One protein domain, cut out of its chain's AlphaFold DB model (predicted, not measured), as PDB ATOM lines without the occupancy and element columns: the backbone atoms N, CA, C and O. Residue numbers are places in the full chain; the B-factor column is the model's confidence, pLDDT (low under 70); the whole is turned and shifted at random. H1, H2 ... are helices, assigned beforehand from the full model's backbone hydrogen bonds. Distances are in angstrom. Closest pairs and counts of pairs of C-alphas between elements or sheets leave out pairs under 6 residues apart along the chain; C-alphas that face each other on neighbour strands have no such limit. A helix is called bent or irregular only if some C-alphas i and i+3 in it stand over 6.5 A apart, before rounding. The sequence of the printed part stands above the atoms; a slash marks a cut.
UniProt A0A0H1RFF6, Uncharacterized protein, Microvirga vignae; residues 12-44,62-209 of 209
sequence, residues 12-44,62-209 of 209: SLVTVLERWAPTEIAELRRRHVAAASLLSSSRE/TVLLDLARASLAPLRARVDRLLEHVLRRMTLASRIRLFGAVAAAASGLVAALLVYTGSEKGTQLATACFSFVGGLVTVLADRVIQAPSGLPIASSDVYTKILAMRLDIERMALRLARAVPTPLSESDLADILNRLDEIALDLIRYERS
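AT A GLANCE: This is residues 12 to 44 and 62 to 209 of the 209 residues of an uncharacterized protein of Microvirga vignae (UniProt A0A0H1RFF6). A long helical hairpin, made by the long arm H3b of the bent helix H3 and by H4 side by side with it, runs away from a head of helices at its other end. In that head H5 and H6 pack beside H3a and the first part of H3b, with the short H1 and H2 next to them; the hairpin makes most of the length. The printed part has 181 residues with six named helices, H1 to H6 in chain order, and no named strand; the class is all helix. The whole is extended, with a radius of gyration of the C-alphas of 25.7 A and spans of 88 by 38 by 23 A.

HOW THE PARTS SIT: Begin at H1, residues 12 to 20, which touches H2, residues 22 to 31, at a steep tilt of 62 degrees; their closest C-alphas, of Leu 17 and Ile 25, are 6.0 A apart. Next look at H3, residues 62 to 116, the hub, touching five other helices; by its hydrogen bonds it was assigned as one helix, but it is bent, with C-alphas 70 and 73 6.6 A apart, into H3a, residues 62 to 70, and H3b, residues 73 to 116. H2 touches H3a, closest at the C-alphas of Glu 24 and Ala 70, 6.4 A. H4, residues 120 to 145, forms a helical hairpin with H3b, opposite ways at a shallow tilt of 2 degrees, the closest C-alphas being those of Ala 93 and Ala 141, 5.2 A. H5, residues 156 to 177, touches H3b along residues 75 to 86 of H3b alone, closest at the C-alphas of Val 79 and Arg 166, 6.2 A. H6, residues 186 to 208, forms a helical hairpin with H5, though they only just touch, with 3 pairs of C-alphas within 8 A, closest at Met 165 and Ile 199, 6.6 A. H3b, H5 and H6 are an up and down bundle, each running against the one before it. H6 touches H1 with residues 196 to 204 alone, closest at the C-alphas of Leu 13 and Asp 197, 4.9 A. H4 is apart from H5 and H6. In each helix and arm every O i to N i+4 pair is within hydrogen-bond range.

IN THESE COORDINATES: Find C-alpha 12 at (59.931, 113.234, -47.012), where H1 begins. H3b runs 64.2 A to C-alpha 116 at (39.600, 99.114, 14.847), and H4 runs 37.6 A back. H5 covers 31.3 A, and H6 covers 33.0 A to C-alpha 208 at (49.595, 111.095, -37.813).

THE WHOLE: The two C-alphas farthest apart, of Ala 34 and Gly 118, are 88.5 A apart. Residues 45 to 61 are not printed, and C-alphas 44 and 62 are 25.0 A apart across that cut. Of the links printed whole, none is long. The mean pLDDT of the printed part is 81.3; 22 residues are under 70, among them 144 to 156.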
ATOM      1  N   SER A  12      60.412 113.051 -48.384       88.00
ATOM      2  CA  SER A  12      59.931 113.234 -47.012       88.00
ATOM      3  C   SER A  12      60.460 114.547 -46.443       88.00
ATOM      4  O   SER A  12      59.712 115.330 -45.856       88.00
ATOM      5  N   LEU A  13      61.742 114.819 -46.679       88.88
ATOM      6  CA  LEU A  13      62.433 116.029 -46.264       88.88
ATOM      7  C   LEU A  13      61.888 117.273 -46.974       88.88
ATOM      8  O   LEU A  13      61.611 118.276 -46.317       88.88
ATOM      9  N   VAL A  14      61.657 117.207 -48.289       89.75
ATOM     10  CA  VAL A  14      61.033 118.305 -49.045       89.75
ATOM     11  C   VAL A  14      59.598 118.548 -48.580       89.75
ATOM     12  O   VAL A  14      59.238 119.695 -48.348       89.75
ATOM     13  N   THR A  15      58.791 117.507 -48.362       89.31
ATOM     14  CA  THR A  15      57.427 117.639 -47.821       89.31
ATOM     15  C   THR A  15      57.428 118.287 -46.438       89.31
ATOM     16  O   THR A  15      56.582 119.133 -46.144       89.31
ATOM     17  N   VAL A  16      58.382 117.921 -45.582       88.81
ATOM     18  CA  VAL A  16      58.576 118.559 -44.277       88.81
ATOM     19  C   VAL A  16      58.897 120.044 -44.436       88.81
ATOM     20  O   VAL A  16      58.274 120.876 -43.772       88.81
ATOM     21  N   LEU A  17      59.825 120.387 -45.330       90.88
ATOM     22  CA  LEU A  17      60.189 121.774 -45.594       90.88
ATOM     23  C   LEU A  17      59.016 122.572 -46.168       90.88
ATOM     24  O   LEU A  17      58.716 123.647 -45.672       90.88
ATOM     25  N   GLU A  18      58.277 122.044 -47.138       92.00
ATOM     26  CA  GLU A  18      57.080 122.702 -47.676       92.00
ATOM     27  C   GLU A  18      56.025 122.969 -46.603       92.00
ATOM     28  O   GLU A  18      55.360 124.005 -46.621       92.00
ATOM     29  N   ARG A  19      55.875 122.043 -45.652       91.19
ATOM     30  CA  ARG A  19      54.862 122.142 -44.604       91.19
ATOM     31  C   ARG A  19      55.262 123.074 -43.462       91.19
ATOM     32  O   ARG A  19      54.386 123.724 -42.894       91.19
ATOM     33  N   TRP A  20      56.537 123.098 -43.074       91.19
ATOM     34  CA  TRP A  20      56.993 123.777 -41.849       91.19
ATOM     35  C   TRP A  20      57.983 124.918 -42.078       91.19
ATOM     36  O   TRP A  20      58.194 125.712 -41.167       91.19
ATOM     37  N   ALA A  21      58.564 125.002 -43.270       93.12
ATOM     38  CA  ALA A  21      59.592 125.957 -43.672       93.12
ATOM     39  C   ALA A  21      59.399 126.387 -45.152       93.12
ATOM     40  O   ALA A  21      60.299 126.224 -45.988       93.12
ATOM     41  N   PRO A  22      58.195 126.884 -45.527       92.44
ATOM     42  CA  PRO A  22      57.850 127.174 -46.921       92.44
ATOM     43  C   PRO A  22      58.725 128.286 -47.518       92.44
ATOM     44  O   PRO A  22      58.992 128.304 -48.719       92.44
ATOM     45  N   THR A  23      59.190 129.205 -46.674       92.56
ATOM     46  CA  THR A  23      60.121 130.274 -47.031       92.56
ATOM     47  C   THR A  23      61.484 129.722 -47.423       92.56
ATOM     48  O   THR A  23      61.987 130.049 -48.496       92.56
ATOM     49  N   GLU A  24      62.048 128.820 -46.620       90.81
ATOM     50  CA  GLU A  24      63.371 128.246 -46.854       90.81
ATOM     51  C   GLU A  24      63.393 127.387 -48.124       90.81
ATOM     52  O   GLU A  24      64.324 127.489 -48.925       90.81
ATOM     53  N   ILE A  25      62.351 126.578 -48.370       90.88
ATOM     54  CA  ILE A  25      62.267 125.782 -49.606       90.88
ATOM     55  C   ILE A  25      62.044 126.661 -50.843       90.88
ATOM     56  O   ILE A  25      62.596 126.371 -51.907       90.88
ATOM     57  N   ALA A  26      61.295 127.762 -50.727       89.94
ATOM     58  CA  ALA A  26      61.134 128.716 -51.821       89.94
ATOM     59  C   ALA A  26      62.458 129.418 -52.158       89.94
ATOM     60  O   ALA A  26      62.799 129.560 -53.334       89.94
ATOM     61  N   GLU A  27      63.238 129.813 -51.149       91.38
ATOM     62  CA  GLU A  27      64.573 130.385 -51.337       91.38
ATOM     63  C   GLU A  27      65.555 129.382 -51.947       91.38
ATOM     64  O   GLU A  27      66.309 129.740 -52.853       91.38
ATOM     65  N   LEU A  28      65.530 128.120 -51.507       89.62
ATOM     66  CA  LEU A  28      66.329 127.049 -52.109       89.62
ATOM     67  C   LEU A  28      66.006 126.865 -53.593       89.62
ATOM     68  O   LEU A  28      66.920 126.840 -54.414       89.62
ATOM     69  N   ARG A  29      64.718 126.799 -53.951       90.19
ATOM     70  CA  ARG A  29      64.268 126.664 -55.348       90.19
ATOM     71  C   ARG A  29      64.692 127.848 -56.213       90.19
ATOM     72  O   ARG A  29      65.054 127.654 -57.368       90.19
ATOM     73  N   ARG A  30      64.672 129.067 -55.661       89.00
ATOM     74  CA  ARG A  30      65.140 130.274 -56.361       89.00
ATOM     75  C   ARG A  30      66.649 130.259 -56.596       89.00
ATOM     76  O   ARG A  30      67.085 130.657 -57.669       89.00
ATOM     77  N   ARG A  31      67.437 129.817 -55.610       88.44
ATOM     78  CA  ARG A  31      68.905 129.743 -55.721       88.44
ATOM     79  C   ARG A  31      69.366 128.619 -56.649       88.44
ATOM     80  O   ARG A  31      70.344 128.794 -57.365       88.44
ATOM     81  N   HIS A  32      68.633 127.508 -56.673       88.81
ATOM     82  CA  HIS A  32      69.022 126.277 -57.358       88.81
ATOM     83  C   HIS A  32      67.992 125.854 -58.411       88.81
ATOM     84  O   HIS A  32      67.433 124.759 -58.353       88.81
ATOM     85  N   VAL A  33      67.743 126.723 -59.398       84.06
ATOM     86  CA  VAL A  33      66.719 126.507 -60.442       84.06
ATOM     87  C   VAL A  33      66.937 125.195 -61.206       84.06
ATOM     88  O   VAL A  33      65.989 124.457 -61.460       84.06
ATOM     89  N   ALA A  34      68.194 124.857 -61.512       80.38
ATOM     90  CA  ALA A  34      68.552 123.625 -62.220       80.38
ATOM     91  C   ALA A  34      68.250 122.341 -61.418       80.38
ATOM     92  O   ALA A  34      68.127 121.268 -62.002       80.38
ATOM     93  N   ALA A  35      68.097 122.444 -60.093       81.50
ATOM     94  CA  ALA A  35      67.781 121.331 -59.199       81.50
ATOM     95  C   ALA A  35      66.311 121.330 -58.735       81.50
ATOM     96  O   ALA A  35      65.965 120.640 -57.774       81.50
ATOM     97  N   ALA A  36      65.425 122.076 -59.406       75.25
ATOM     98  CA  ALA A  36      64.018 122.199 -59.020       75.25
ATOM     99  C   ALA A  36      63.289 120.845 -58.905       75.25
ATOM    100  O   ALA A  36      62.454 120.679 -58.018       75.25
ATOM    101  N   SER A  37      63.647 119.860 -59.737       76.00
ATOM    102  CA  SER A  37      63.080 118.504 -59.695       76.00
ATOM    103  C   SER A  37      63.465 117.716 -58.436       76.00
ATOM    104  O   SER A  37      62.673 116.904 -57.966       76.00
ATOM    105  N   LEU A  38      64.646 117.969 -57.857       78.94
ATOM    106  CA  LEU A  38      65.071 117.392 -56.572       78.94
ATOM    107  C   LEU A  38      64.394 118.079 -55.381       78.94
ATOM    108  O   LEU A  38      64.192 117.458 -54.342       78.94
ATOM    109  N   LEU A  39      64.055 119.361 -55.534       82.00
ATOM    110  CA  LEU A  39      63.461 120.206 -54.498       82.00
ATOM    111  C   LEU A  39      61.928 120.226 -54.545       82.00
ATOM    112  O   LEU A  39      61.315 121.057 -53.869       82.00
ATOM    113  N   SER A  40      61.302 119.361 -55.342       79.06
ATOM    114  CA  SER A  40      59.848 119.233 -55.452       79.06
ATOM    115  C   SER A  40      59.371 117.919 -54.833       79.06
ATOM    116  O   SER A  40      59.883 116.849 -55.162       79.06
ATOM    117  N   SER A  41      58.371 117.984 -53.947       70.44
ATOM    118  CA  SER A  41      57.696 116.788 -53.419       70.44
ATOM    119  C   SER A  41      56.741 116.173 -54.448       70.44
ATOM    120  O   SER A  41      56.447 114.979 -54.401       70.44
ATOM    121  N   SER A  42      56.297 116.980 -55.416       63.47
ATOM    122  CA  SER A  42      55.429 116.593 -56.524       63.47
ATOM    123  C   SER A  42      56.279 116.047 -57.665       63.47
ATOM    124  O   SER A  42      56.426 116.656 -58.719       63.47
ATOM    125  N   ARG A  43      56.864 114.867 -57.447       54.78
ATOM    126  CA  ARG A  43      57.268 114.024 -58.571       54.78
ATOM    127  C   ARG A  43      55.973 113.456 -59.152       54.78
ATOM    128  O   ARG A  43      55.329 112.620 -58.527       54.78
ATOM    129  N   GLU A  44      55.553 114.066 -60.253       46.88
ATOM    130  CA  GLU A  44      54.341 113.853 -61.048       46.88
ATOM    131  C   GLU A  44      53.666 112.488 -60.859       46.88
ATOM    132  O   GLU A  44      54.171 111.449 -61.277       46.88
ATOM    133  N   THR A  62      76.750 121.839 -53.652       85.56
ATOM    134  CA  THR A  62      76.183 123.068 -53.091       85.56
ATOM    135  C   THR A  62      74.681 122.956 -52.787       85.56
ATOM    136  O   THR A  62      74.253 123.343 -51.699       85.56
ATOM    137  N   VAL A  63      73.887 122.362 -53.684       87.69
ATOM    138  CA  VAL A  63      72.443 122.122 -53.521       87.69
ATOM    139  C   VAL A  63      72.199 121.166 -52.361       87.69
ATOM    140  O   VAL A  63      71.348 121.424 -51.511       87.69
ATOM    141  N   LEU A  64      72.953 120.063 -52.312       89.00
ATOM    142  CA  LEU A  64      72.815 119.044 -51.270       89.00
ATOM    143  C   LEU A  64      73.168 119.615 -49.893       89.00
ATOM    144  O   LEU A  64      72.445 119.401 -48.919       89.00
ATOM    145  N   LEU A  65      74.247 120.397 -49.819       90.56
ATOM    146  CA  LEU A  65      74.658 121.083 -48.600       90.56
ATOM    147  C   LEU A  65      73.603 122.090 -48.125       90.56
ATOM    148  O   LEU A  65      73.280 122.133 -46.937       90.56
ATOM    149  N   ASP A  66      73.067 122.893 -49.040       90.81
ATOM    150  CA  ASP A  66      72.057 123.898 -48.723       90.81
ATOM    151  C   ASP A  66      70.732 123.267 -48.286       90.81
ATOM    152  O   ASP A  66      70.127 123.727 -47.315       90.81
ATOM    153  N   LEU A  67      70.310 122.181 -48.941       90.69
ATOM    154  CA  LEU A  67      69.142 121.399 -48.542       90.69
ATOM    155  C   LEU A  67      69.322 120.821 -47.132       90.69
ATOM    156  O   LEU A  67      68.438 120.955 -46.281       90.69
ATOM    157  N   ALA A  68      70.493 120.239 -46.854       92.50
ATOM    158  CA  ALA A  68      70.806 119.696 -45.540       92.50
ATOM    159  C   ALA A  68      70.743 120.801 -44.473       92.50
ATOM    160  O   ALA A  68      70.047 120.653 -43.471       92.50
ATOM    161  N   ARG A  69      71.372 121.956 -44.718       93.25
ATOM    162  CA  ARG A  69      71.347 123.106 -43.796       93.25
ATOM    163  C   ARG A  69      69.939 123.636 -43.541       93.25
ATOM    164  O   ARG A  69      69.585 123.850 -42.383       93.25
ATOM    165  N   ALA A  70      69.143 123.816 -44.592       92.19
ATOM    166  CA  ALA A  70      67.779 124.323 -44.478       92.19
ATOM    167  C   ALA A  70      66.861 123.368 -43.701       92.19
ATOM    168  O   ALA A  70      65.973 123.817 -42.986       92.19
ATOM    169  N   SER A  71      67.085 122.055 -43.802       92.88
ATOM    170  CA  SER A  71      66.264 121.044 -43.122       92.88
ATOM    171  C   SER A  71      66.562 120.865 -41.634       92.88
ATOM    172  O   SER A  71      65.662 120.506 -40.874       92.88
ATOM    173  N   LEU A  72      67.782 121.162 -41.179       94.25
ATOM    174  CA  LEU A  72      68.186 120.913 -39.792       94.25
ATOM    175  C   LEU A  72      67.362 121.696 -38.765       94.25
ATOM    176  O   LEU A  72      66.927 121.117 -37.770       94.25
ATOM    177  N   ALA A  73      67.160 123.000 -38.969       92.31
ATOM    178  CA  ALA A  73      66.466 123.834 -37.987       92.31
ATOM    179  C   ALA A  73      64.966 123.482 -37.860       92.31
ATOM    180  O   ALA A  73      64.520 123.259 -36.728       92.31
ATOM    181  N   PRO A  74      64.200 123.332 -38.961       92.44
ATOM    182  CA  PRO A  74      62.810 122.880 -38.901       92.44
ATOM    183  C   PRO A  74      62.661 121.483 -38.286       92.44
ATOM    184  O   PRO A  74      61.814 121.290 -37.411       92.44
ATOM    185  N   LEU A  75      63.510 120.522 -38.679       93.12
ATOM    186  CA  LEU A  75      63.483 119.167 -38.117       93.12
ATOM    187  C   LEU A  75      63.789 119.179 -36.617       93.12
ATOM    188  O   LEU A  75      63.047 118.577 -35.841       93.12
ATOM    189  N   ARG A  76      64.821 119.917 -36.185       94.56
ATOM    190  CA  ARG A  76      65.174 120.057 -34.763       94.56
ATOM    191  C   ARG A  76      64.011 120.616 -33.954       94.56
ATOM    192  O   ARG A  76      63.599 120.001 -32.974       94.56
ATOM    193  N   ALA A  77      63.459 121.749 -34.391       93.62
ATOM    194  CA  ALA A  77      62.344 122.393 -33.707       93.62
ATOM    195  C   ALA A  77      61.141 121.450 -33.587       93.62
ATOM    196  O   ALA A  77      60.412 121.485 -32.591       93.62
ATOM    197  N   ARG A  78      60.926 120.584 -34.585       91.19
ATOM    198  CA  ARG A  78      59.806 119.653 -34.555       91.19
ATOM    199  C   ARG A  78      60.034 118.464 -33.635       91.19
ATOM    200  O   ARG A  78      59.124 118.137 -32.872       91.19
ATOM    201  N   VAL A  79      61.230 117.882 -33.654       92.94
ATOM    202  CA  VAL A  79      61.631 116.844 -32.697       92.94
ATOM    203  C   VAL A  79      61.519 117.364 -31.262       92.94
ATOM    204  O   VAL A  79      60.952 116.676 -30.418       92.94
ATOM    205  N   ASP A  80      61.962 118.595 -30.989       93.00
ATOM    206  CA  ASP A  80      61.868 119.204 -29.656       93.00
ATOM    207  C   ASP A  80      60.407 119.369 -29.197       93.00
ATOM    208  O   ASP A  80      60.058 118.981 -28.082       93.00
ATOM    209  N   ARG A  81      59.513 119.857 -30.074       90.56
ATOM    210  CA  ARG A  81      58.066 119.927 -29.776       90.56
ATOM    211  C   ARG A  81      57.467 118.548 -29.503       90.56
ATOM    212  O   ARG A  81      56.590 118.411 -28.653       90.56
ATOM    213  N   LEU A  82      57.906 117.534 -30.245       87.44
ATOM    214  CA  LEU A  82      57.411 116.172 -30.097       87.44
ATOM    215  C   LEU A  82      57.889 115.548 -28.774       87.44
ATOM    216  O   LEU A  82      57.084 114.951 -28.060       87.44
ATOM    217  N   LEU A  83      59.150 115.776 -28.386       88.50
ATOM    218  CA  LEU A  83      59.677 115.413 -27.065       88.50
ATOM    219  C   LEU A  83      58.908 116.088 -25.937       88.50
ATOM    220  O   LEU A  83      58.529 115.424 -24.972       88.50
ATOM    221  N   GLU A  84      58.657 117.391 -26.053       89.19
ATOM    222  CA  GLU A  84      57.904 118.131 -25.046       89.19
ATOM    223  C   GLU A  84      56.491 117.558 -24.879       89.19
ATOM    224  O   GLU A  84      56.024 117.362 -23.754       89.19
ATOM    225  N   HIS A  85      55.821 117.225 -25.983       85.25
ATOM    226  CA  HIS A  85      54.491 116.620 -25.948       85.25
ATOM    227  C   HIS A  85      54.491 115.250 -25.263       85.25
ATOM    228  O   HIS A  85      53.641 114.987 -24.408       85.25
ATOM    229  N   VAL A  86      55.469 114.395 -25.577       83.94
ATOM    230  CA  VAL A  86      55.627 113.082 -24.933       83.94
ATOM    231  C   VAL A  86      55.912 113.239 -23.438       83.94
ATOM    232  O   VAL A  86      55.245 112.602 -22.622       83.94
ATOM    233  N   LEU A  87      56.818 114.142 -23.049       83.50
ATOM    234  CA  LEU A  87      57.133 114.415 -21.643       83.50
ATOM    235  C   LEU A  87      55.922 114.945 -20.866       83.50
ATOM    236  O   LEU A  87      55.657 114.499 -19.747       83.50
ATOM    237  N   ARG A  88      55.139 115.858 -21.451       84.31
ATOM    238  CA  ARG A  88      53.897 116.354 -20.836       84.31
ATOM    239  C   ARG A  88      52.892 115.222 -20.604       84.31
ATOM    240  O   ARG A  88      52.284 115.158 -19.538       84.31
ATOM    241  N   ARG A  89      52.752 114.285 -21.545       80.56
ATOM    242  CA  ARG A  89      51.880 113.112 -21.365       80.56
ATOM    243  C   ARG A  89      52.404 112.145 -20.304       80.56
ATOM    244  O   ARG A  89      51.632 111.727 -19.445       80.56
ATOM    245  N   MET A  90      53.702 111.838 -20.310       77.44
ATOM    246  CA  MET A  90      54.325 110.971 -19.298       77.44
ATOM    247  C   MET A  90      54.192 111.553 -17.887       77.44
ATOM    248  O   MET A  90      53.841 110.840 -16.947       77.44
ATOM    249  N   THR A  91      54.424 112.858 -17.729       82.19
ATOM    250  CA  THR A  91      54.277 113.541 -16.434       82.19
ATOM    251  C   THR A  91      52.827 113.563 -15.963       82.19
ATOM    252  O   THR A  91      52.575 113.318 -14.785       82.19
ATOM    253  N   LEU A  92      51.864 113.785 -16.862       81.00
ATOM    254  CA  LEU A  92      50.442 113.722 -16.530       81.00
ATOM    255  C   LEU A  92      50.033 112.311 -16.092       81.00
ATOM    256  O   LEU A  92      49.394 112.159 -15.053       81.00
ATOM    257  N   ALA A  93      50.463 111.275 -16.812       76.12
ATOM    258  CA  ALA A  93      50.197 109.893 -16.431       76.12
ATOM    259  C   ALA A  93      50.830 109.521 -15.081       76.12
ATOM    260  O   ALA A  93      50.182 108.894 -14.244       76.12
ATOM    261  N   SER A  94      52.067 109.961 -14.831       77.75
ATOM    262  CA  SER A  94      52.736 109.794 -13.536       77.75
ATOM    263  C   SER A  94      51.960 110.478 -12.406       77.75
ATOM    264  O   SER A  94      51.726 109.870 -11.364       77.75
ATOM    265  N   ARG A  95      51.460 111.702 -12.631       80.94
ATOM    266  CA  ARG A  95      50.600 112.405 -11.667       80.94
ATOM    267  C   ARG A  95      49.307 111.642 -11.394       80.94
ATOM    268  O   ARG A  95      48.954 111.492 -10.232       80.94
ATOM    269  N   ILE A  96      48.625 111.128 -12.422       80.44
ATOM    270  CA  ILE A  96      47.404 110.321 -12.242       80.44
ATOM    271  C   ILE A  96      47.701 109.072 -11.405       80.44
ATOM    272  O   ILE A  96      46.976 108.792 -10.453       80.44
ATOM    273  N   ARG A  97      48.790 108.354 -11.709       75.00
ATOM    274  CA  ARG A  97      49.212 107.179 -10.931       75.00
ATOM    275  C   ARG A  97      49.529 107.542  -9.483       75.00
ATOM    276  O   ARG A  97      49.102 106.827  -8.583       75.00
ATOM    277  N   LEU A  98      50.213 108.663  -9.250       77.62
ATOM    278  CA  LEU A  98      50.505 109.158  -7.905       77.62
ATOM    279  C   LEU A  98      49.218 109.489  -7.138       77.62
ATOM    280  O   LEU A  98      49.072 109.053  -6.003       77.62
ATOM    281  N   PHE A  99      48.262 110.194  -7.753       78.94
ATOM    282  CA  PHE A  99      46.961 110.467  -7.133       78.94
ATOM    283  C   PHE A  99      46.197 109.178  -6.815       78.94
ATOM    284  O   PHE A  99      45.640 109.061  -5.726       78.94
ATOM    285  N   GLY A 100      46.218 108.193  -7.718       73.56
ATOM    286  CA  GLY A 100      45.649 106.867  -7.470       73.56
ATOM    287  C   GLY A 100      46.302 106.155  -6.291       73.56
ATOM    288  O   GLY A 100      45.602 105.635  -5.426       73.56
ATOM    289  N   ALA A 101      47.633 106.184  -6.214       73.25
ATOM    290  CA  ALA A 101      48.388 105.587  -5.117       73.25
ATOM    291  C   ALA A 101      48.117 106.289  -3.778       73.25
ATOM    292  O   ALA A 101      47.947 105.622  -2.763       73.25
ATOM    293  N   VAL A 102      48.014 107.622  -3.767       80.62
ATOM    294  CA  VAL A 102      47.660 108.397  -2.567       80.62
ATOM    295  C   VAL A 102      46.229 108.094  -2.121       80.62
ATOM    296  O   VAL A 102      46.002 107.862  -0.934       80.62
ATOM    297  N   ALA A 103      45.269 108.030  -3.049       74.75
ATOM    298  CA  ALA A 103      43.892 107.646  -2.744       74.75
ATOM    299  C   ALA A 103      43.813 106.213  -2.186       74.75
ATOM    300  O   ALA A 103      43.116 105.972  -1.201       74.75
ATOM    301  N   ALA A 104      44.582 105.281  -2.754       71.88
ATOM    302  CA  ALA A 104      44.704 103.920  -2.242       71.88
ATOM    303  C   ALA A 104      45.361 103.881  -0.846       71.88
ATOM    304  O   ALA A 104      44.882 103.184   0.045       71.88
ATOM    305  N   ALA A 105      46.402 104.672  -0.589       74.38
ATOM    306  CA  ALA A 105      47.022 104.746   0.736       74.38
ATOM    307  C   ALA A 105      46.056 105.314   1.795       74.38
ATOM    308  O   ALA A 105      45.906 104.736   2.873       74.38
ATOM    309  N   ALA A 106      45.337 106.393   1.469       76.94
ATOM    310  CA  ALA A 106      44.308 106.969   2.337       76.94
ATOM    311  C   ALA A 106      43.171 105.971   2.606       76.94
ATOM    312  O   ALA A 106      42.646 105.899   3.716       76.94
ATOM    313  N   SER A 107      42.831 105.147   1.616       70.69
ATOM    314  CA  SER A 107      41.830 104.102   1.787       70.69
ATOM    315  C   SER A 107      42.223 103.003   2.762       70.69
ATOM    316  O   SER A 107      41.395 102.579   3.567       70.69
ATOM    317  N   GLY A 108      43.488 102.575   2.730       68.31
ATOM    318  CA  GLY A 108      44.020 101.597   3.674       68.31
ATOM    319  C   GLY A 108      43.955 102.115   5.109       68.31
ATOM    320  O   GLY A 108      43.619 101.360   6.017       68.31
ATOM    321  N   LEU A 109      44.178 103.421   5.303       72.81
ATOM    322  CA  LEU A 109      44.027 104.078   6.600       72.81
ATOM    323  C   LEU A 109      42.572 104.035   7.098       72.81
ATOM    324  O   LEU A 109      42.329 103.655   8.240       72.81
ATOM    325  N   VAL A 110      41.599 104.378   6.243       74.31
ATOM    326  CA  VAL A 110      40.162 104.340   6.587       74.31
ATOM    327  C   VAL A 110      39.698 102.911   6.873       74.31
ATOM    328  O   VAL A 110      38.975 102.682   7.841       74.31
ATOM    329  N   ALA A 111      40.142 101.938   6.074       69.19
ATOM    330  CA  ALA A 111      39.850 100.528   6.303       69.19
ATOM    331  C   ALA A 111      40.427 100.046   7.645       69.19
ATOM    332  O   ALA A 111      39.708  99.418   8.416       69.19
ATOM    333  N   ALA A 112      41.676 100.397   7.974       69.25
ATOM    334  CA  ALA A 112      42.284 100.071   9.266       69.25
ATOM    335  C   ALA A 112      41.517 100.694  10.449       69.25
ATOM    336  O   ALA A 112      41.314 100.040  11.472       69.25
ATOM    337  N   LEU A 113      41.024 101.927  10.291       73.12
ATOM    338  CA  LEU A 113      40.200 102.619  11.289       73.12
ATOM    339  C   LEU A 113      38.838 101.935  11.499       73.12
ATOM    340  O   LEU A 113      38.376 101.820  12.629       73.12
ATOM    341  N   LEU A 114      38.215 101.436  10.428       73.06
ATOM    342  CA  LEU A 114      36.957 100.681  10.491       73.06
ATOM    343  C   LEU A 114      37.131  99.268  11.077       73.06
ATOM    344  O   LEU A 114      36.219  98.760  11.731       73.06
ATOM    345  N   VAL A 115      38.295  98.637  10.874       73.12
ATOM    346  CA  VAL A 115      38.653  97.380  11.558       73.12
ATOM    347  C   VAL A 115      38.782  97.638  13.057       73.12
ATOM    348  O   VAL A 115      38.233  96.884  13.855       73.12
ATOM    349  N   TYR A 116      39.444  98.733  13.443       71.94
ATOM    350  CA  TYR A 116      39.600  99.114  14.847       71.94
ATOM    351  C   TYR A 116      38.257  99.367  15.555       71.94
ATOM    352  O   TYR A 116      38.116  99.040  16.730       71.94
ATOM    353  N   THR A 117      37.245  99.891  14.855       80.94
ATOM    354  CA  THR A 117      35.893 100.094  15.413       80.94
ATOM    355  C   THR A 117      34.999  98.846  15.375       80.94
ATOM    356  O   THR A 117      33.859  98.908  15.834       80.94
ATOM    357  N   GLY A 118      35.497  97.708  14.873       73.56
ATOM    358  CA  GLY A 118      34.813  96.410  14.920       73.56
ATOM    359  C   GLY A 118      33.767  96.165  13.824       73.56
ATOM    360  O   GLY A 118      32.940  95.266  13.963       73.56
ATOM    361  N   SER A 119      33.765  96.939  12.731       74.69
ATOM    362  CA  SER A 119      32.767  96.809  11.655       74.69
ATOM    363  C   SER A 119      33.284  95.998  10.459       74.69
ATOM    364  O   SER A 119      33.730  96.560   9.460       74.69
ATOM    365  N   GLU A 120      33.178  94.666  10.509       73.62
ATOM    366  CA  GLU A 120      33.652  93.769   9.431       73.62
ATOM    367  C   GLU A 120      32.943  93.972   8.078       73.62
ATOM    368  O   GLU A 120      33.546  93.842   7.014       73.62
ATOM    369  N   LYS A 121      31.650  94.322   8.087       74.19
ATOM    370  CA  LYS A 121      30.911  94.616   6.845       74.19
ATOM    371  C   LYS A 121      31.299  95.974   6.259       74.19
ATOM    372  O   LYS A 121      31.350  96.126   5.039       74.19
ATOM    373  N   GLY A 122      31.585  96.957   7.119       73.06
ATOM    374  CA  GLY A 122      32.029  98.286   6.701       73.06
ATOM    375  C   GLY A 122      33.427  98.262   6.085       73.06
ATOM    376  O   GLY A 122      33.667  98.935   5.084       73.06
ATOM    377  N   THR A 123      34.327  97.441   6.630       70.50
ATOM    378  CA  THR A 123      35.691  97.284   6.111       70.50
ATOM    379  C   THR A 123      35.703  96.626   4.740       70.50
ATOM    380  O   THR A 123      36.321  97.181   3.835       70.50
ATOM    381  N   GLN A 124      34.962  95.526   4.543       74.31
ATOM    382  CA  GLN A 124      34.861  94.850   3.242       74.31
ATOM    383  C   GLN A 124      34.324  95.777   2.144       74.31
ATOM    384  O   GLN A 124      34.927  95.868   1.069       74.31
ATOM    385  N   LEU A 125      33.235  96.508   2.422       74.75
ATOM    386  CA  LEU A 125      32.650  97.463   1.476       74.75
ATOM    387  C   LEU A 125      33.646  98.577   1.123       74.75
ATOM    388  O   LEU A 125      33.844  98.872  -0.056       74.75
ATOM    389  N   ALA A 126      34.318  99.152   2.127       71.00
ATOM    390  CA  ALA A 126      35.329 100.181   1.911       71.00
ATOM    391  C   ALA A 126      36.466  99.654   1.022       71.00
ATOM    392  O   ALA A 126      36.746 100.240  -0.024       71.00
ATOM    393  N   THR A 127      37.071  98.509   1.356       73.81
ATOM    394  CA  THR A 127      38.151  97.920   0.546       73.81
ATOM    395  C   THR A 127      37.735  97.612  -0.892       73.81
ATOM    396  O   THR A 127      38.532  97.830  -1.806       73.81
ATOM    397  N   ALA A 128      36.495  97.165  -1.124       74.75
ATOM    398  CA  ALA A 128      35.981  96.903  -2.468       74.75
ATOM    399  C   ALA A 128      35.817  98.199  -3.280       74.75
ATOM    400  O   ALA A 128      36.285  98.272  -4.419       74.75
ATOM    401  N   CYS A 129      35.232  99.247  -2.687       74.38
ATOM    402  CA  CYS A 129      35.103 100.557  -3.330       74.38
ATOM    403  C   CYS A 129      36.470 101.146  -3.698       74.38
ATOM    404  O   CYS A 129      36.652 101.653  -4.802       74.38
ATOM    405  N   PHE A 130      37.454 101.044  -2.808       73.06
ATOM    406  CA  PHE A 130      38.779 101.596  -3.065       73.06
ATOM    407  C   PHE A 130      39.608 100.766  -4.045       73.06
ATOM    408  O   PHE A 130      40.316 101.344  -4.866       73.06
ATOM    409  N   SER A 131      39.464  99.439  -4.042       75.25
ATOM    410  CA  SER A 131      40.058  98.576  -5.075       75.25
ATOM    411  C   SER A 131      39.478  98.885  -6.456       75.25
ATOM    412  O   SER A 131      40.220  98.970  -7.432       75.25
ATOM    413  N   PHE A 132      38.167  99.135  -6.536       76.12
ATOM    414  CA  PHE A 132      37.510  99.568  -7.768       76.12
ATOM    415  C   PHE A 132      38.031 100.930  -8.250       76.12
ATOM    416  O   PHE A 132      38.390 101.065  -9.418       76.12
ATOM    417  N   VAL A 133      38.145 101.922  -7.358       76.06
ATOM    418  CA  VAL A 133      38.707 103.242  -7.696       76.06
ATOM    419  C   VAL A 133      40.177 103.129  -8.114       76.06
ATOM    420  O   VAL A 133      40.565 103.718  -9.118       76.06
ATOM    421  N   GLY A 134      40.991 102.336  -7.413       72.06
ATOM    422  CA  GLY A 134      42.389 102.084  -7.774       72.06
ATOM    423  C   GLY A 134      42.530 101.424  -9.150       72.06
ATOM    424  O   GLY A 134      43.330 101.872  -9.976       72.06
ATOM    425  N   GLY A 135      41.697 100.420  -9.440       72.88
ATOM    426  CA  GLY A 135      41.592  99.807 -10.766       72.88
ATOM    427  C   GLY A 135      41.202 100.822 -11.843       72.88
ATOM    428  O   GLY A 135      41.871 100.917 -12.871       72.88
ATOM    429  N   LEU A 136      40.184 101.648 -11.584       77.12
ATOM    430  CA  LEU A 136      39.717 102.683 -12.509       77.12
ATOM    431  C   LEU A 136      40.800 103.734 -12.798       77.12
ATOM    432  O   LEU A 136      40.996 104.113 -13.951       77.12
ATOM    433  N   VAL A 137      41.533 104.179 -11.774       75.50
ATOM    434  CA  VAL A 137      42.632 105.145 -11.926       75.50
ATOM    435  C   VAL A 137      43.784 104.546 -12.727       75.50
ATOM    436  O   VAL A 137      44.377 105.241 -13.550       75.50
ATOM    437  N   THR A 138      44.069 103.257 -12.546       73.31
ATOM    438  CA  THR A 138      45.093 102.549 -13.328       73.31
ATOM    439  C   THR A 138      44.691 102.477 -14.803       73.31
ATOM    440  O   THR A 138      45.470 102.867 -15.669       73.31
ATOM    441  N   VAL A 139      43.437 102.109 -15.096       76.06
ATOM    442  CA  VAL A 139      42.893 102.094 -16.466       76.06
ATOM    443  C   VAL A 139      42.906 103.493 -17.092       76.06
ATOM    444  O   VAL A 139      43.278 103.643 -18.255       76.06
ATOM    445  N   LEU A 140      42.540 104.534 -16.338       72.94
ATOM    446  CA  LEU A 140      42.592 105.922 -16.806       72.94
ATOM    447  C   LEU A 140      44.030 106.378 -17.085       72.94
ATOM    448  O   LEU A 140      44.276 107.008 -18.111       72.94
ATOM    449  N   ALA A 141      44.983 106.038 -16.214       68.25
ATOM    450  CA  ALA A 141      46.394 106.339 -16.428       68.25
ATOM    451  C   ALA A 141      46.925 105.663 -17.699       68.25
ATOM    452  O   ALA A 141      47.609 106.303 -18.496       68.25
ATOM    453  N   ASP A 142      46.563 104.402 -17.924       69.44
ATOM    454  CA  ASP A 142      46.986 103.662 -19.112       69.44
ATOM    455  C   ASP A 142      46.326 104.207 -20.387       69.44
ATOM    456  O   ASP A 142      46.987 104.318 -21.421       69.44
ATOM    457  N   ARG A 143      45.069 104.666 -20.317       70.62
ATOM    458  CA  ARG A 143      44.398 105.360 -21.432       70.62
ATOM    459  C   ARG A 143      45.030 106.705 -21.774       70.62
ATOM    460  O   ARG A 143      45.072 107.066 -22.943       70.62
ATOM    461  N   VAL A 144      45.552 107.432 -20.789       66.94
ATOM    462  CA  VAL A 144      46.290 108.690 -21.009       66.94
ATOM    463  C   VAL A 144      47.654 108.451 -21.670       66.94
ATOM    464  O   VAL A 144      48.144 109.305 -22.413       66.94
ATOM    465  N   ILE A 145      48.269 107.295 -21.417       63.62
ATOM    466  CA  ILE A 145      49.554 106.879 -22.005       63.62
ATOM    467  C   ILE A 145      49.387 106.400 -23.459       63.62
ATOM    468  O   ILE A 145      50.351 106.426 -24.234       63.62
ATOM    469  N   GLN A 146      48.178 105.992 -23.849       63.75
ATOM    470  CA  GLN A 146      47.864 105.498 -25.188       63.75
ATOM    471  C   GLN A 146      47.591 106.622 -26.200       63.75
ATOM    472  O   GLN A 146      47.065 107.694 -25.897       63.75
ATOM    473  N   ALA A 147      47.973 106.358 -27.445       55.75
ATOM    474  CA  ALA A 147      47.585 107.114 -28.623       55.75
ATOM    475  C   ALA A 147      46.083 107.003 -28.880       55.75
ATOM    476  O   ALA A 147      45.482 105.996 -28.503       55.75
ATOM    477  N   PRO A 148      45.504 107.922 -29.671       51.47
ATOM    478  CA  PRO A 148      44.262 107.649 -30.394       51.47
ATOM    479  C   PRO A 148      44.316 106.330 -31.188       51.47
ATOM    480  O   PRO A 148      43.312 105.635 -31.293       51.47
ATOM    481  N   SER A 149      45.500 105.948 -31.686       50.78
ATOM    482  CA  SER A 149      45.764 104.668 -32.360       50.78
ATOM    483  C   SER A 149      45.912 103.449 -31.426       50.78
ATOM    484  O   SER A 149      46.157 102.344 -31.903       50.78
ATOM    485  N   GLY A 150      45.781 103.606 -30.102       50.00
ATOM    486  CA  GLY A 150      45.883 102.517 -29.115       50.00
ATOM    487  C   GLY A 150      47.312 102.070 -28.774       50.00
ATOM    488  O   GLY A 150      47.511 101.319 -27.820       50.00
ATOM    489  N   LEU A 151      48.323 102.561 -29.496       54.97
ATOM    490  CA  LEU A 151      49.734 102.322 -29.188       54.97
ATOM    491  C   LEU A 151      50.185 103.181 -27.994       54.97
ATOM    492  O   LEU A 151      49.778 104.338 -27.894       54.97
ATOM    493  N   PRO A 152      51.040 102.684 -27.088       55.59
ATOM    494  CA  PRO A 152      51.558 103.492 -25.986       55.59
ATOM    495  C   PRO A 152      52.501 104.594 -26.514       55.59
ATOM    496  O   PRO A 152      53.683 104.348 -26.757       55.59
ATOM    497  N   ILE A 153      51.986 105.825 -26.670       53.09
ATOM    498  CA  ILE A 153      52.766 107.025 -27.057       53.09
ATOM    499  C   ILE A 153      53.793 107.365 -25.983       53.09
ATOM    500  O   ILE A 153      54.885 107.837 -26.281       53.09
ATOM    501  N   ALA A 154      53.452 107.105 -24.725       57.25
ATOM    502  CA  ALA A 154      54.310 107.335 -23.571       57.25
ATOM    503  C   ALA A 154      55.005 106.036 -23.110       57.25
ATOM    504  O   ALA A 154      55.046 105.732 -21.918       57.25
ATOM    505  N   SER A 155      55.545 105.252 -24.047       64.44
ATOM    506  CA  SER A 155      56.536 104.223 -23.711       64.44
ATOM    507  C   SER A 155      57.933 104.850 -23.652       64.44
ATOM    508  O   SER A 155      58.264 105.741 -24.440       64.44
ATOM    509  N   SER A 156      58.771 104.381 -22.722       68.69
ATOM    510  CA  SER A 156      60.200 104.737 -22.658       68.69
ATOM    511  C   SER A 156      60.896 104.562 -24.010       68.69
ATOM    512  O   SER A 156      61.810 105.309 -24.350       68.69
ATOM    513  N   ASP A 157      60.422 103.610 -24.807       78.19
ATOM    514  CA  ASP A 157      60.979 103.256 -26.108       78.19
ATOM    515  C   ASP A 157      60.692 104.323 -27.166       78.19
ATOM    516  O   ASP A 157      61.568 104.677 -27.950       78.19
ATOM    517  N   VAL A 158      59.482 104.892 -27.183       78.19
ATOM    518  CA  VAL A 158      59.158 106.012 -28.081       78.19
ATOM    519  C   VAL A 158      59.964 107.245 -27.682       78.19
ATOM    520  O   VAL A 158      60.602 107.861 -28.533       78.19
ATOM    521  N   TYR A 159      60.028 107.560 -26.384       82.94
ATOM    522  CA  TYR A 159      60.828 108.682 -25.890       82.94
ATOM    523  C   TYR A 159      62.315 108.555 -26.262       82.94
ATOM    524  O   TYR A 159      62.901 109.500 -26.789       82.94
ATOM    525  N   THR A 160      62.922 107.384 -26.046       86.00
ATOM    526  CA  THR A 160      64.332 107.140 -26.396       86.00
ATOM    527  C   THR A 160      64.580 107.214 -27.899       86.00
ATOM    528  O   THR A 160      65.592 107.782 -28.304       86.00
ATOM    529  N   LYS A 161      63.650 106.731 -28.735       89.00
ATOM    530  CA  LYS A 161      63.730 106.882 -30.199       89.00
ATOM    531  C   LYS A 161      63.725 108.347 -30.624       89.00
ATOM    532  O   LYS A 161      64.582 108.753 -31.402       89.00
ATOM    533  N   ILE A 162      62.811 109.156 -30.092       89.12
ATOM    534  CA  ILE A 162      62.735 110.585 -30.430       89.12
ATOM    535  C   ILE A 162      63.990 111.321 -29.928       89.12
ATOM    536  O   ILE A 162      64.539 112.179 -30.618       89.12
ATOM    537  N   LEU A 163      64.495 110.958 -28.745       91.06
ATOM    538  CA  LEU A 163      65.735 111.517 -28.208       91.06
ATOM    539  C   LEU A 163      66.948 111.140 -29.074       91.06
ATOM    540  O   LEU A 163      67.803 111.987 -29.325       91.06
ATOM    541  N   ALA A 164      66.999 109.910 -29.594       92.62
ATOM    542  CA  ALA A 164      68.017 109.491 -30.555       92.62
ATOM    543  C   ALA A 164      67.935 110.304 -31.859       92.62
ATOM    544  O   ALA A 164      68.967 110.773 -32.334       92.62
ATOM    545  N   MET A 165      66.728 110.568 -32.382       93.25
ATOM    546  CA  MET A 165      66.540 111.449 -33.547       93.25
ATOM    547  C   MET A 165      67.096 112.853 -33.286       93.25
ATOM    548  O   MET A 165      67.805 113.401 -34.126       93.25
ATOM    549  N   ARG A 166      66.836 113.423 -32.100       94.19
ATOM    550  CA  ARG A 166      67.379 114.733 -31.702       94.19
ATOM    551  C   ARG A 166      68.907 114.743 -31.708       94.19
ATOM    552  O   ARG A 166      69.512 115.668 -32.245       94.19
ATOM    553  N   LEU A 167      69.522 113.720 -31.116       94.81
ATOM    554  CA  LEU A 167      70.979 113.589 -31.060       94.81
ATOM    555  C   LEU A 167      71.588 113.417 -32.452       94.81
ATOM    556  O   LEU A 167      72.635 113.998 -32.734       94.81
ATOM    557  N   ASP A 168      70.939 112.656 -33.332       94.81
ATOM    558  CA  ASP A 168      71.390 112.483 -34.711       94.81
ATOM    559  C   ASP A 168      71.333 113.805 -35.488       94.81
ATOM    560  O   ASP A 168      72.308 114.153 -36.157       94.81
ATOM    561  N   ILE A 169      70.263 114.596 -35.332       94.88
ATOM    562  CA  ILE A 169      70.176 115.950 -35.903       94.88
ATOM    563  C   ILE A 169      71.315 116.836 -35.383       94.88
ATOM    564  O   ILE A 169      71.977 117.507 -36.174       94.88
ATOM    565  N   GLU A 170      71.587 116.834 -34.075       94.94
ATOM    566  CA  GLU A 170      72.668 117.639 -33.489       94.94
ATOM    567  C   GLU A 170      74.052 117.208 -34.002       94.94
ATOM    568  O   GLU A 170      74.877 118.054 -34.352       94.94
ATOM    569  N   ARG A 171      74.303 115.900 -34.129       94.44
ATOM    570  CA  ARG A 171      75.545 115.370 -34.716       94.44
ATOM    571  C   ARG A 171      75.708 115.799 -36.170       94.44
ATOM    572  O   ARG A 171      76.799 116.217 -36.555       94.44
ATOM    573  N   MET A 172      74.644 115.723 -36.969       94.50
ATOM    574  CA  MET A 172      74.667 116.159 -38.367       94.50
ATOM    575  C   MET A 172      74.880 117.670 -38.479       94.50
ATOM    576  O   MET A 172      75.717 118.102 -39.269       94.50
ATOM    577  N   ALA A 173      74.232 118.469 -37.629       93.75
ATOM    578  CA  ALA A 173      74.452 119.912 -37.562       93.75
ATOM    579  C   ALA A 173      75.911 120.260 -37.237       93.75
ATOM    580  O   ALA A 173      76.506 121.108 -37.901       93.75
ATOM    581  N   LEU A 174      76.522 119.561 -36.275       92.94
ATOM    582  CA  LEU A 174      77.939 119.731 -35.951       92.94
ATOM    583  C   LEU A 174      78.855 119.314 -37.110       92.94
ATOM    584  O   LEU A 174      79.836 120.008 -37.378       92.94
ATOM    585  N   ARG A 175      78.546 118.217 -37.816       91.62
ATOM    586  CA  ARG A 175      79.300 117.802 -39.015       91.62
ATOM    587  C   ARG A 175      79.209 118.856 -40.124       91.62
ATOM    588  O   ARG A 175      80.245 119.229 -40.662       91.62
ATOM    589  N   LEU A 176      78.020 119.392 -40.411       91.19
ATOM    590  CA  LEU A 176      77.837 120.448 -41.418       91.19
ATOM    591  C   LEU A 176      78.489 121.779 -41.018       91.19
ATOM    592  O   LEU A 176      78.998 122.491 -41.881       91.19
ATOM    593  N   ALA A 177      78.506 122.124 -39.729       88.94
ATOM    594  CA  ALA A 177      79.197 123.317 -39.237       88.94
ATOM    595  C   ALA A 177      80.723 123.200 -39.403       88.94
ATOM    596  O   ALA A 177      81.392 124.165 -39.764       88.94
ATOM    597  N   ARG A 178      81.271 121.993 -39.204       87.12
ATOM    598  CA  ARG A 178      82.692 121.681 -39.442       87.12
ATOM    599  C   ARG A 178      83.055 121.564 -40.924       87.12
ATOM    600  O   ARG A 178      84.238 121.524 -41.240       87.12
ATOM    601  N   ALA A 179      82.070 121.565 -41.822       80.25
ATOM    602  CA  ALA A 179      82.301 121.486 -43.260       80.25
ATOM    603  C   ALA A 179      82.913 122.769 -43.863       80.25
ATOM    604  O   ALA A 179      83.304 122.774 -45.024       80.25
ATOM    605  N   VAL A 180      82.977 123.866 -43.094       71.00
ATOM    606  CA  VAL A 180      83.566 125.144 -43.536       71.00
ATOM    607  C   VAL A 180      85.087 125.031 -43.739       71.00
ATOM    608  O   VAL A 180      85.552 125.371 -44.821       71.00
ATOM    609  N   PRO A 181      85.881 124.540 -42.764       74.69
ATOM    610  CA  PRO A 181      87.313 124.306 -42.971       74.69
ATOM    611  C   PRO A 181      87.639 123.008 -43.729       74.69
ATOM    612  O   PRO A 181      88.732 122.889 -44.278       74.69
ATOM    613  N   THR A 182      86.743 122.017 -43.746       81.50
ATOM    614  CA  THR A 182      86.982 120.719 -44.399       81.50
ATOM    615  C   THR A 182      85.776 120.354 -45.259       81.50
ATOM    616  O   THR A 182      84.755 119.953 -44.698       81.50
ATOM    617  N   PRO A 183      85.849 120.495 -46.595       83.94
ATOM    618  CA  PRO A 183      84.698 120.237 -47.450       83.94
ATOM    619  C   PRO A 183      84.255 118.776 -47.324       83.94
ATOM    620  O   PRO A 183      85.077 117.859 -47.314       83.94
ATOM    621  N   LEU A 184      82.943 118.570 -47.205       87.25
ATOM    622  CA  LEU A 184      82.344 117.237 -47.171       87.25
ATOM    623  C   LEU A 184      82.304 116.647 -48.578       87.25
ATOM    624  O   LEU A 184      82.046 117.362 -49.547       87.25
ATOM    625  N   SER A 185      82.526 115.337 -48.681       89.69
ATOM    626  CA  SER A 185      82.333 114.629 -49.945       89.69
ATOM    627  C   SER A 185      80.847 114.590 -50.323       89.69
ATOM    628  O   SER A 185      79.972 114.633 -49.456       89.69
ATOM    629  N   GLU A 186      80.540 114.457 -51.614       86.56
ATOM    630  CA  GLU A 186      79.154 114.262 -52.068       86.56
ATOM    631  C   GLU A 186      78.513 113.021 -51.430       86.56
ATOM    632  O   GLU A 186      77.333 113.047 -51.090       86.56
ATOM    633  N   SER A 187      79.295 111.958 -51.198       86.88
ATOM    634  CA  SER A 187      78.835 110.774 -50.466       86.88
ATOM    635  C   SER A 187      78.459 111.084 -49.017       86.88
ATOM    636  O   SER A 187      77.412 110.635 -48.564       86.88
ATOM    637  N   ASP A 188      79.247 111.898 -48.308       89.12
ATOM    638  CA  ASP A 188      78.916 112.293 -46.932       89.12
ATOM    639  C   ASP A 188      77.636 113.134 -46.883       89.12
ATOM    640  O   ASP A 188      76.815 112.974 -45.978       89.12
ATOM    641  N   LEU A 189      77.456 114.042 -47.848       89.38
ATOM    642  CA  LEU A 189      76.247 114.861 -47.954       89.38
ATOM    643  C   LEU A 189      75.016 114.007 -48.266       89.38
ATOM    644  O   LEU A 189      73.961 114.227 -47.674       89.38
ATOM    645  N   ALA A 190      75.160 113.016 -49.145       87.00
ATOM    646  CA  ALA A 190      74.106 112.060 -49.450       87.00
ATOM    647  C   ALA A 190      73.697 111.252 -48.212       87.00
ATOM    648  O   ALA A 190      72.508 111.132 -47.924       87.00
ATOM    649  N   ASP A 191      74.665 110.755 -47.439       90.00
ATOM    650  CA  ASP A 191      74.398 109.998 -46.212       90.00
ATOM    651  C   ASP A 191      73.682 110.854 -45.157       90.00
ATOM    652  O   ASP A 191      72.729 110.395 -44.522       90.00
ATOM    653  N   ILE A 192      74.089 112.120 -45.002       92.06
ATOM    654  CA  ILE A 192      73.412 113.079 -44.119       92.06
ATOM    655  C   ILE A 192      71.970 113.306 -44.578       92.06
ATOM    656  O   ILE A 192      71.051 113.238 -43.763       92.06
ATOM    657  N   LEU A 193      71.750 113.559 -45.868       91.62
ATOM    658  CA  LEU A 193      70.412 113.818 -46.396       91.62
ATOM    659  C   LEU A 193      69.499 112.595 -46.312       91.62
ATOM    660  O   LEU A 193      68.343 112.744 -45.930       91.62
ATOM    661  N   ASN A 194      70.011 111.394 -46.589       90.81
ATOM    662  CA  ASN A 194      69.264 110.149 -46.409       90.81
ATOM    663  C   ASN A 194      68.826 109.986 -44.950       90.81
ATOM    664  O   ASN A 194      67.665 109.689 -44.678       90.81
ATOM    665  N   ARG A 195      69.727 110.258 -43.999       92.62
ATOM    666  CA  ARG A 195      69.397 110.182 -42.575       92.62
ATOM    667  C   ARG A 195      68.377 111.239 -42.150       92.62
ATOM    668  O   ARG A 195      67.504 110.955 -41.334       92.62
ATOM    669  N   LEU A 196      68.468 112.455 -42.685       93.12
ATOM    670  CA  LEU A 196      67.482 113.505 -42.430       93.12
ATOM    671  C   LEU A 196      66.118 113.168 -43.052       93.12
ATOM    672  O   LEU A 196      65.099 113.472 -42.437       93.12
ATOM    673  N   ASP A 197      66.083 112.513 -44.215       91.94
ATOM    674  CA  ASP A 197      64.843 112.042 -44.845       91.94
ATOM    675  C   ASP A 197      64.179 110.920 -44.033       91.94
ATOM    676  O   ASP A 197      62.974 110.977 -43.794       91.94
ATOM    677  N   GLU A 198      64.958 109.966 -43.506       91.69
ATOM    678  CA  GLU A 198      64.464 108.945 -42.567       91.69
ATOM    679  C   GLU A 198      63.813 109.585 -41.332       91.69
ATOM    680  O   GLU A 198      62.700 109.223 -40.943       91.69
ATOM    681  N   ILE A 199      64.474 110.585 -40.736       93.06
ATOM    682  CA  ILE A 199      63.943 111.313 -39.576       93.06
ATOM    683  C   ILE A 199      62.679 112.099 -39.952       93.06
ATOM    684  O   ILE A 199      61.716 112.121 -39.183       93.06
ATOM    685  N   ALA A 200      62.652 112.728 -41.129       91.31
ATOM    686  CA  ALA A 200      61.479 113.435 -41.639       91.31
ATOM    687  C   ALA A 200      60.283 112.485 -41.817       91.31
ATOM    688  O   ALA A 200      59.168 112.803 -41.394       91.31
ATOM    689  N   LEU A 201      60.515 111.302 -42.387       90.50
ATOM    690  CA  LEU A 201      59.507 110.261 -42.554       90.50
ATOM    691  C   LEU A 201      58.954 109.789 -41.205       90.50
ATOM    692  O   LEU A 201      57.735 109.684 -41.036       90.50
ATOM    693  N   ASP A 202      59.825 109.540 -40.230       88.81
ATOM    694  CA  ASP A 202      59.399 109.128 -38.895       88.81
ATOM    695  C   ASP A 202      58.616 110.232 -38.171       88.81
ATOM    696  O   ASP A 202      57.583 109.948 -37.564       88.81
ATOM    697  N   LEU A 203      59.017 111.500 -38.297       88.00
ATOM    698  CA  LEU A 203      58.246 112.632 -37.771       88.00
ATOM    699  C   LEU A 203      56.841 112.705 -38.376       88.00
ATOM    700  O   LEU A 203      55.868 112.878 -37.642       88.00
ATOM    701  N   ILE A 204      56.713 112.534 -39.697       86.88
ATOM    702  CA  ILE A 204      55.406 112.500 -40.370       86.88
ATOM    703  C   ILE A 204      54.539 111.363 -39.808       86.88
ATOM    704  O   ILE A 204      53.336 111.550 -39.616       86.88
ATOM    705  N   ARG A 205      55.128 110.194 -39.526       84.62
ATOM    706  CA  ARG A 205      54.410 109.057 -38.928       84.62
ATOM    707  C   ARG A 205      53.936 109.366 -37.510       84.62
ATOM    708  O   ARG A 205      52.762 109.146 -37.227       84.62
ATOM    709  N   TYR A 206      54.801 109.916 -36.657       81.25
ATOM    710  CA  TYR A 206      54.443 110.248 -35.274       81.25
ATOM    711  C   TYR A 206      53.404 111.368 -35.161       81.25
ATOM    712  O   TYR A 206      52.668 111.427 -34.182       81.25
ATOM    713  N   GLU A 207      53.320 112.271 -36.136       78.25
ATOM    714  CA  GLU A 207      52.266 113.288 -36.141       78.25
ATOM    715  C   GLU A 207      50.892 112.765 -36.547       78.25
ATOM    716  O   GLU A 207      49.881 113.374 -36.198       78.25
ATOM    717  N   ARG A 208      50.850 111.696 -37.347       75.50
ATOM    718  CA  ARG A 208      49.595 111.095 -37.813       75.50
ATOM    719  C   ARG A 208      49.008 110.100 -36.805       75.50
ATOM    720  O   ARG A 208      47.844 109.738 -36.958       75.50
ATOM    721  N   SER A 209      49.800 109.645 -35.830       61.34
ATOM    722  CA  SER A 209      49.432 108.650 -34.807       61.34
ATOM    723  C   SER A 209      48.819 109.248 -33.547       61.34
ATOM    724  O   SER A 209      47.925 108.578 -32.975       61.34
TER     725      SER A 209